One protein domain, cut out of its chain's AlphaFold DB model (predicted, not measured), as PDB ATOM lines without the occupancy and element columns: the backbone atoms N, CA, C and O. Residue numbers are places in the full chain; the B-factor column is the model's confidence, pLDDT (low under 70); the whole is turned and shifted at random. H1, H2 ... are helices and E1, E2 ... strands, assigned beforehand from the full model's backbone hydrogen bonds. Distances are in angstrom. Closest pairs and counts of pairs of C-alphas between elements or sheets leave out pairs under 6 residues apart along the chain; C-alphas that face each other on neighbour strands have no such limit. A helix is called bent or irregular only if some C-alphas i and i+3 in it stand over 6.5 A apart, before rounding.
ATOM      1  N   ALA A  26     186.625 265.359 212.163       85.75
ATOM      2  CA  ALA A  26     187.900 265.132 211.497       85.75
ATOM      3  C   ALA A  26     189.028 265.914 212.191       85.75
ATOM      4  O   ALA A  26     188.797 266.990 212.739       85.75
ATOM      5  N   LYS A  27     190.254 265.389 212.190       89.69
ATOM      6  CA  LYS A  27     191.410 265.991 212.876       89.69
ATOM      7  C   LYS A  27     192.631 265.990 211.971       89.69
ATOM      8  O   LYS A  27     192.834 265.042 211.216       89.69
ATOM      9  N   LEU A  28     193.455 267.032 212.067       90.88
ATOM     10  CA  LEU A  28     194.734 267.109 211.363       90.88
ATOM     11  C   LEU A  28     195.846 266.615 212.286       90.88
ATOM     12  O   LEU A  28     196.097 267.217 213.328       90.88
ATOM     13  N   LEU A  29     196.502 265.523 211.911       91.19
ATOM     14  CA  LEU A  29     197.519 264.866 212.726       91.19
ATOM     15  C   LEU A  29     198.856 264.832 211.997       91.19
ATOM     16  O   LEU A  29     198.917 264.550 210.803       91.19
ATOM     17  N   CYS A  30     199.927 265.090 212.737       91.69
ATOM     18  CA  CYS A  30     201.291 264.948 212.253       91.69
ATOM     19  C   CYS A  30     201.667 263.459 212.191       91.69
ATOM     20  O   CYS A  30     201.547 262.731 213.186       91.69
ATOM     21  N   ILE A  31     202.129 263.015 211.024       88.81
ATOM     22  CA  ILE A  31     202.648 261.676 210.756       88.81
ATOM     23  C   ILE A  31     204.145 261.706 211.047       88.81
ATOM     24  O   ILE A  31     204.988 261.802 210.163       88.81
ATOM     25  N   THR A  32     204.491 261.647 212.322       78.56
ATOM     26  CA  THR A  32     205.887 261.581 212.744       78.56
ATOM     27  C   THR A  32     206.041 260.608 213.899       78.56
ATOM     28  O   THR A  32     205.093 260.317 214.635       78.56
ATOM     29  N   LYS A  33     207.257 260.077 214.048       69.06
ATOM     30  CA  LYS A  33     207.651 259.300 215.230       69.06
ATOM     31  C   LYS A  33     207.888 260.206 216.439       69.06
ATOM     32  O   LYS A  33     207.904 259.718 217.568       69.06
ATOM     33  N   GLU A  34     208.062 261.505 216.205       72.38
ATOM     34  CA  GLU A  34     208.224 262.506 217.250       72.38
ATOM     35  C   GLU A  34     206.903 262.787 217.986       72.38
ATOM     36  O   GLU A  34     205.786 262.617 217.486       72.38
ATOM     37  N   THR A  35     207.012 263.193 219.246       79.31
ATOM     38  CA  THR A  35     205.854 263.500 220.086       79.31
ATOM     39  C   THR A  35     205.546 264.989 220.023       79.31
ATOM     40  O   THR A  35     206.069 265.751 220.828       79.31
ATOM     41  N   HIS A  36     204.674 265.404 219.101       83.44
ATOM     42  CA  HIS A  36     204.107 266.756 219.119       83.44
ATOM     43  C   HIS A  36     202.816 266.777 219.930       83.44
ATOM     44  O   HIS A  36     201.867 266.065 219.596       83.44
ATOM     45  N   LYS A  37     202.766 267.607 220.975       90.56
ATOM     46  CA  LYS A  37     201.581 267.788 221.827       90.56
ATOM     47  C   LYS A  37     201.097 269.243 221.803       90.56
ATOM     48  O   LYS A  37     200.738 269.813 222.828       90.56
ATOM     49  N   GLY A  38     201.100 269.853 220.618       88.56
ATOM     50  CA  GLY A  38     200.642 271.224 220.405       88.56
ATOM     51  C   GLY A  38     201.680 272.317 220.671       88.56
ATOM     52  O   GLY A  38     201.333 273.499 220.698       88.56
ATOM     53  N   ASP A  39     202.953 271.957 220.821       89.56
ATOM     54  CA  ASP A  39     204.039 272.910 221.086       89.56
ATOM     55  C   ASP A  39     204.272 273.870 219.908       89.56
ATOM     56  O   ASP A  39     204.620 275.036 220.097       89.56
ATOM     57  N   GLN A  40     204.024 273.397 218.685       90.12
ATOM     58  CA  GLN A  40     204.208 274.135 217.434       90.12
ATOM     59  C   GLN A  40     202.920 274.153 216.609       90.12
ATOM     60  O   GLN A  40     202.003 273.360 216.839       90.12
ATOM     61  N   SER A  41     202.832 275.083 215.659       92.19
ATOM     62  CA  SER A  41     201.755 275.093 214.668       92.19
ATOM     63  C   SER A  41     202.020 274.070 213.567       92.19
ATOM     64  O   SER A  41     203.169 273.728 213.275       92.19
ATOM     65  N   VAL A  42     200.954 273.627 212.902       91.25
ATOM     66  CA  VAL A  42     201.048 272.733 211.741       91.25
ATOM     67  C   VAL A  42     201.919 273.347 210.641       91.25
ATOM     68  O   VAL A  42     202.750 272.656 210.063       91.25
ATOM     69  N   ALA A  43     201.806 274.653 210.393       91.69
ATOM     70  CA  ALA A  43     202.637 275.363 209.424       91.69
ATOM     71  C   ALA A  43     204.139 275.270 209.745       91.69
ATOM     72  O   ALA A  43     204.947 275.108 208.830       91.69
ATOM     73  N   SER A  44     204.514 275.347 211.028       90.94
ATOM     74  CA  SER A  44     205.912 275.231 211.458       90.94
ATOM     75  C   SER A  44     206.460 273.821 211.228       90.94
ATOM     76  O   SER A  44     207.561 273.680 210.703       90.94
ATOM     77  N   CYS A  45     205.675 272.792 211.545       89.94
ATOM     78  CA  CYS A  45     206.015 271.392 211.282       89.94
ATOM     79  C   CYS A  45     206.117 271.097 209.775       89.94
ATOM     80  O   CYS A  45     207.110 270.544 209.308       89.94
ATOM     81  N   LEU A  46     205.159 271.575 208.973       90.38
ATOM     82  CA  LEU A  46     205.209 271.456 207.510       90.38
ATOM     83  C   LEU A  46     206.476 272.095 206.919       90.38
ATOM     84  O   LEU A  46     207.059 271.556 205.981       90.38
ATOM     85  N   ALA A  47     206.923 273.232 207.461       89.69
ATOM     86  CA  ALA A  47     208.156 273.889 207.022       89.69
ATOM     87  C   ALA A  47     209.425 273.083 207.362       89.69
ATOM     88  O   ALA A  47     210.435 273.226 206.678       89.69
ATOM     89  N   LYS A  48     209.371 272.224 208.387       89.12
ATOM     90  CA  LYS A  48     210.449 271.291 208.753       89.12
ATOM     91  C   LYS A  48     210.453 270.013 207.914       89.12
ATOM     92  O   LYS A  48     211.420 269.261 207.973       89.12
ATOM     93  N   GLY A  49     209.411 269.799 207.112       87.62
ATOM     94  CA  GLY A  49     209.248 268.609 206.283       87.62
ATOM     95  C   GLY A  49     208.392 267.516 206.919       87.62
ATOM     96  O   GLY A  49     208.373 266.412 206.383       87.62
ATOM     97  N   ASP A  50     207.682 267.810 208.013       89.06
ATOM     98  CA  ASP A  50     206.746 266.858 208.610       89.06
ATOM     99  C   ASP A  50     205.543 266.608 207.694       89.06
ATOM    100  O   ASP A  50     205.006 267.525 207.061       89.06
ATOM    101  N   GLU A  51     205.083 265.361 207.663       91.69
ATOM    102  CA  GLU A  51     203.892 264.954 206.923       91.69
ATOM    103  C   GLU A  51     202.646 265.053 207.805       91.69
ATOM    104  O   GLU A  51     202.694 264.826 209.014       91.69
ATOM    105  N   PHE A  52     201.501 265.376 207.207       92.56
ATOM    106  CA  PHE A  52     200.234 265.500 207.923       92.56
ATOM    107  C   PHE A  52     199.148 264.660 207.262       92.56
ATOM    108  O   PHE A  52     199.091 264.549 206.039       92.56
ATOM    109  N   ALA A  53     198.260 264.108 208.081       92.38
ATOM    110  CA  ALA A  53     197.063 263.417 207.637       92.38
ATOM    111  C   ALA A  53     195.810 264.029 208.249       92.38
ATOM    112  O   ALA A  53     195.783 264.389 209.427       92.38
ATOM    113  N   ILE A  54     194.749 264.075 207.454       91.19
ATOM    114  CA  ILE A  54     193.390 264.240 207.950       91.19
ATOM    115  C   ILE A  54     192.892 262.856 208.350       91.19
ATOM    116  O   ILE A  54     192.890 261.936 207.536       91.19
ATOM    117  N   VAL A  55     192.483 262.710 209.604       89.19
ATOM    118  CA  VAL A  55     191.808 261.509 210.095       89.19
ATOM    119  C   VAL A  55     190.359 261.864 210.348       89.19
ATOM    120  O   VAL A  55     190.089 262.766 211.144       89.19
ATOM    121  N   ASP A  56     189.446 261.195 209.656       85.44
ATOM    122  CA  ASP A  56     188.017 261.421 209.838       85.44
ATOM    123  C   ASP A  56     187.481 260.764 211.126       85.44
ATOM    124  O   ASP A  56     188.212 260.232 211.975       85.44
ATOM    125  N   ASP A  57     186.174 260.860 211.301       82.12
ATOM    126  CA  ASP A  57     185.428 260.324 212.429       82.12
ATOM    127  C   ASP A  57     185.310 258.797 212.416       82.12
ATOM    128  O   ASP A  57     185.236 258.171 213.477       82.12
ATOM    129  N   HIS A  58     185.395 258.192 211.235       84.12
ATOM    130  CA  HIS A  58     185.423 256.750 211.023       84.12
ATOM    131  C   HIS A  58     186.832 256.143 211.133       84.12
ATOM    132  O   HIS A  58     186.980 254.920 211.127       84.12
ATOM    133  N   GLY A  59     187.870 256.972 211.285       83.12
ATOM    134  CA  GLY A  59     189.264 256.538 211.358       83.12
ATOM    135  C   GLY A  59     189.922 256.316 209.994       83.12
ATOM    136  O   GLY A  59     190.997 255.718 209.938       83.12
ATOM    137  N   VAL A  60     189.314 256.797 208.909       86.62
ATOM    138  CA  VAL A  60     189.933 256.841 207.582       86.62
ATOM    139  C   VAL A  60     191.023 257.907 207.585       86.62
ATOM    140  O   VAL A  60     190.837 259.018 208.084       86.62
ATOM    141  N   VAL A  61     192.185 257.550 207.039       90.19
ATOM    142  CA  VAL A  61     193.379 258.396 207.029       90.19
ATOM    143  C   VAL A  61     193.641 258.889 205.611       90.19
ATOM    144  O   VAL A  61     193.856 258.093 204.698       90.19
ATOM    145  N   HIS A  62     193.689 260.207 205.448       90.69
ATOM    146  CA  HIS A  62     194.050 260.879 204.206       90.69
ATOM    147  C   HIS A  62     195.334 261.675 204.407       90.69
ATOM    148  O   HIS A  62     195.336 262.717 205.057       90.69
ATOM    149  N   ILE A  63     196.437 261.167 203.861       93.25
ATOM    150  CA  ILE A  63     197.736 261.844 203.906       93.25
ATOM    151  C   ILE A  63     197.716 263.006 202.919       93.25
ATOM    152  O   ILE A  63     197.395 262.814 201.750       93.25
ATOM    153  N   LEU A  64     198.077 264.198 203.387       91.62
ATOM    154  CA  LEU A  64     198.142 265.386 202.551       91.62
ATOM    155  C   LEU A  64     199.426 265.373 201.727       91.62
ATOM    156  O   LEU A  64     200.533 265.506 202.253       91.62
ATOM    157  N   SER A  65     199.273 265.273 200.412       93.38
ATOM    158  CA  SER A  65     200.370 265.498 199.480       93.38
ATOM    159  C   SER A  65     200.824 266.962 199.504       93.38
ATOM    160  O   SER A  65     200.072 267.874 199.856       93.38
ATOM    161  N   LYS A  66     202.051 267.225 199.036       91.44
ATOM    162  CA  LYS A  66     202.575 268.599 198.906       91.44
ATOM    163  C   LYS A  66     201.636 269.507 198.105       91.44
ATOM    164  O   LYS A  66     201.395 270.644 198.497       91.44
ATOM    165  N   ARG A  67     201.053 268.977 197.024       92.81
ATOM    166  CA  ARG A  67     200.105 269.706 196.175       92.81
ATOM    167  C   ARG A  67     198.822 270.061 196.923       92.81
ATOM    168  O   ARG A  67     198.331 271.176 196.785       92.81
ATOM    169  N   GLU A  68     198.281 269.143 197.718       91.75
ATOM    170  CA  GLU A  68     197.100 269.420 198.542       91.75
ATOM    171  C   GLU A  68     197.401 270.453 199.621       91.75
ATOM    172  O   GLU A  68     196.582 271.337 199.848       91.75
ATOM    173  N   VAL A  69     198.584 270.405 200.239       91.75
ATOM    174  CA  VAL A  69     199.025 271.425 201.201       91.75
ATOM    175  C   VAL A  69     199.089 272.803 200.542       91.75
ATOM    176  O   VAL A  69     198.563 273.764 201.097       91.75
ATOM    177  N   GLU A  70     199.697 272.920 199.362       92.62
ATOM    178  CA  GLU A  70     199.797 274.185 198.623       92.62
ATOM    179  C   GLU A  70     198.425 274.739 198.233       92.62
ATOM    180  O   GLU A  70     198.135 275.909 198.492       92.62
ATOM    181  N   LEU A  71     197.550 273.894 197.680       91.44
ATOM    182  CA  LEU A  71     196.183 274.286 197.344       91.44
ATOM    183  C   LEU A  71     195.413 274.703 198.600       91.44
ATOM    184  O   LEU A  71     194.779 275.754 198.626       91.44
ATOM    185  N   THR A  72     195.526 273.934 199.679       89.44
ATOM    186  CA  THR A  72     194.864 274.251 200.946       89.44
ATOM    187  C   THR A  72     195.382 275.562 201.532       89.44
ATOM    188  O   THR A  72     194.590 276.328 202.065       89.44
ATOM    189  N   LYS A  73     196.675 275.890 201.392       89.81
ATOM    190  CA  LYS A  73     197.213 277.198 201.808       89.81
ATOM    191  C   LYS A  73     196.591 278.343 201.012       89.81
ATOM    192  O   LYS A  73     196.333 279.393 201.587       89.81
ATOM    193  N   ALA A  74     196.340 278.143 199.719       89.69
ATOM    194  CA  ALA A  74     195.721 279.157 198.871       89.69
ATOM    195  C   ALA A  74     194.237 279.386 199.209       89.69
ATOM    196  O   ALA A  74     193.774 280.523 199.174       89.69
ATOM    197  N   PHE A  75     193.495 278.327 199.553       88.69
ATOM    198  CA  PHE A  75     192.055 278.414 199.832       88.69
ATOM    199  C   PHE A  75     191.706 278.635 201.311       88.69
ATOM    200  O   PHE A  75     190.689 279.253 201.614       88.69
ATOM    201  N   ASN A  76     192.502 278.101 202.240       87.38
ATOM    202  CA  ASN A  76     192.198 278.063 203.672       87.38
ATOM    203  C   ASN A  76     193.479 278.009 204.541       87.38
ATOM    204  O   ASN A  76     193.709 277.024 205.249       87.38
ATOM    205  N   PRO A  77     194.333 279.050 204.520       88.31
ATOM    206  CA  PRO A  77     195.640 279.030 205.190       88.31
ATOM    207  C   PRO A  77     195.553 278.861 206.714       88.31
ATOM    208  O   PRO A  77     196.408 278.208 207.312       88.31
ATOM    209  N   GLN A  78     194.488 279.378 207.331       88.44
ATOM    210  CA  GLN A  78     194.232 279.319 208.776       88.44
ATOM    211  C   GLN A  78     194.167 277.885 209.334       88.44
ATOM    212  O   GLN A  78     194.428 277.666 210.515       88.44
ATOM    213  N   ILE A  79     193.898 276.874 208.495       88.06
ATOM    214  CA  ILE A  79     193.931 275.466 208.920       88.06
ATOM    215  C   ILE A  79     195.331 275.035 209.375       88.06
ATOM    216  O   ILE A  79     195.464 274.097 210.154       88.06
ATOM    217  N   PHE A  80     196.388 275.706 208.916       91.38
ATOM    218  CA  PHE A  80     197.762 275.376 209.284       91.38
ATOM    219  C   PHE A  80     198.276 276.183 210.483       91.38
ATOM    220  O   PHE A  80     199.361 275.907 210.993       91.38
ATOM    221  N   GLU A  81     197.499 277.144 210.979       90.69
ATOM    222  CA  GLU A  81     197.840 277.915 212.179       90.69
ATOM    223  C   GLU A  81     197.505 277.159 213.470       90.69
ATOM    224  O   GLU A  81     198.038 277.467 214.539       90.69
ATOM    225  N   GLN A  82     196.664 276.128 213.374       91.00
ATOM    226  CA  GLN A  82     196.323 275.285 214.509       91.00
ATOM    227  C   GLN A  82     197.541 274.538 215.064       91.00
ATOM    228  O   GLN A  82     198.559 274.336 214.396       91.00
ATOM    229  N   ARG A  83     197.418 274.107 216.318       93.12
ATOM    230  CA  ARG A  83     198.454 273.354 217.022       93.12
ATOM    231  C   ARG A  83     198.634 271.965 216.405       93.12
ATOM    232  O   ARG A  83     197.655 271.278 216.129       93.12
ATOM    233  N   ALA A  84     199.886 271.563 216.204       91.69
ATOM    234  CA  ALA A  84     200.245 270.265 215.650       91.69
ATOM    235  C   ALA A  84     200.254 269.190 216.743       91.69
ATOM    236  O   ALA A  84     200.930 269.326 217.766       91.69
ATOM    237  N   PHE A  85     199.538 268.098 216.499       93.56
ATOM    238  CA  PHE A  85     199.503 266.937 217.382       93.56
ATOM    239  C   PHE A  85     199.888 265.689 216.605       93.56
ATOM    240  O   PHE A  85     199.425 265.491 215.483       93.56
ATOM    241  N   SER A  86     200.726 264.838 217.190       91.19
ATOM    242  CA  SER A  86     200.995 263.520 216.621       91.19
ATOM    243  C   SER A  86     199.849 262.551 216.917       91.19
ATOM    244  O   SER A  86     199.010 262.792 217.788       91.19
ATOM    245  N   ILE A  87     199.830 261.418 216.211       87.94
ATOM    246  CA  ILE A  87     198.789 260.381 216.334       87.94
ATOM    247  C   ILE A  87     198.561 259.953 217.795       87.94
ATOM    248  O   ILE A  87     197.425 259.714 218.202       87.94
ATOM    249  N   ARG A  88     199.621 259.931 218.618       87.75
ATOM    250  CA  ARG A  88     199.552 259.597 220.053       87.75
ATOM    251  C   ARG A  88     198.625 260.525 220.845       87.75
ATOM    252  O   ARG A  88     198.056 260.097 221.841       87.75
ATOM    253  N   TYR A  89     198.485 261.776 220.421       90.31
ATOM    254  CA  TYR A  89     197.688 262.797 221.097       90.31
ATOM    255  C   TYR A  89     196.446 263.188 220.289       90.31
ATOM    256  O   TYR A  89     195.951 264.302 220.433       90.31
ATOM    257  N   ARG A  90     195.922 262.272 219.459       87.06
ATOM    258  CA  ARG A  90     194.725 262.492 218.627       87.06
ATOM    259  C   ARG A  90     193.545 263.067 219.411       87.06
ATOM    260  O   ARG A  90     192.844 263.925 218.892       87.06
ATOM    261  N   GLU A  91     193.322 262.612 220.640       86.25
ATOM    262  CA  GLU A  91     192.202 263.076 221.473       86.25
ATOM    263  C   GLU A  91     192.321 264.548 221.884       86.25
ATOM    264  O   GLU A  91     191.314 265.205 222.118       86.25
ATOM    265  N   LEU A  92     193.547 265.074 221.938       88.88
ATOM    266  CA  LEU A  92     193.826 266.473 222.263       88.88
ATOM    267  C   LEU A  92     193.891 267.357 221.014       88.88
ATOM    268  O   LEU A  92     193.963 268.581 221.135       88.88
ATOM    269  N   ALA A  93     193.908 266.752 219.824       89.06
ATOM    270  CA  ALA A  93     194.047 267.485 218.583       89.06
ATOM    271  C   ALA A  93     192.757 268.254 218.252       89.06
ATOM    272  O   ALA A  93     191.658 267.708 218.406       89.06
TER     273      ALA A  93
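What this domain is: This is residues 26 to 93 of the 110 residues of the protein "Succinylglutamate desuccinylase" of Desulfobacca sp. 4484_104 (UniProt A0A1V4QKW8). A strongly twisted sheet of five strands runs through the domain, with H1 on one face and H4 on the other. H2 and H3 lie off the sheet on H1's side, and the E3 to E4 hairpin has its turn at residues 56 to 60. The 68 printed residues hold five named strands and four named helices, in the order E1 E2 H1 E3 E4 H2 H3 E5 H4; the sheet's order is E2 E5 E1 E3 E4, mixed, and the class is mixed, helices and strands. The whole is compact and rounded, with a radius of gyration of the C-alphas of 10.9 A and spans of 29 by 26 by 18 A.

How they stand to each other: Start at E1, residues 27 to 31, an inner strand. Its antiparallel neighbour is E3, residues 51 to 55; look at N 29 and O 53, 2.8 A apart. E3 forms a hairpin with E4, residues 61 to 63, an edge strand; N 54 and O 62 are 2.8 A apart. On the other side of E1 find E5, residues 83 to 86, parallel to it, with N 30 and O 85 2.8 A apart. E5 is also the antiparallel neighbour of the edge strand E2, residues 37 to 41, with N 84 and O 40 2.8 A apart; its pairing is staggered, residues 83 to 85 with E2 and 85 to 86 with E1. H1, residues 42 to 48, is on the sheet at a height of 5.4 A, over none of the strands; its closest C-alphas to E5 are those of Val 42 and Ala 84, 4.7 A apart. E2, H1, E3 is a split strand-helix-strand unit, two strands running the same way with others between them, and its crossover is right-handed. So is that of E4, H2 H3, E5, where H2 is residues 66 to 75 and H3 residues 77 to 80. H2 and H3 are each only just not on the sheet, with 4 pairs of C-alphas within 10 A. H3 is close but not clearly touching H1, the closest C-alphas being Ala 43 and Phe 80, 4.9 A. H4, residues 87 to 92, is on the face opposite to H1; its closest C-alphas to E1 are those of Leu 29 and Ile 87, 5.9 A apart. In H1 and H2 every O i to N i+4 pair is within hydrogen-bond range, H3 is too short for such a pair, and H4 has 0 of 2, but 2 of 3 O i to N i+3 pairs.

Where its parts are: Find C-alpha 27 at (191.410, 265.991, 212.876); from there E1 runs 12.2 A. E2 spans 10.2 A, H1 10.0 A and E3 13.0 A, and H2 runs 14.4 A from C-alpha 66 at (202.575, 268.599, 198.906). E5 spans 10.2 A from its first to its last C-alpha, E4 6.4 A and H3 5.9 A. H4 ends at C-alpha 92, (193.826, 266.473, 222.263), and is irregular, with C-alphas 88 and 91 8.3 A apart.

The domain as a whole: The C-alphas farthest apart are those of Ala 74 and Arg 88, 29.1 A. The printed part has no cut, and its links are tight. Its mean pLDDT is 88.8, and residue 33 is under 70.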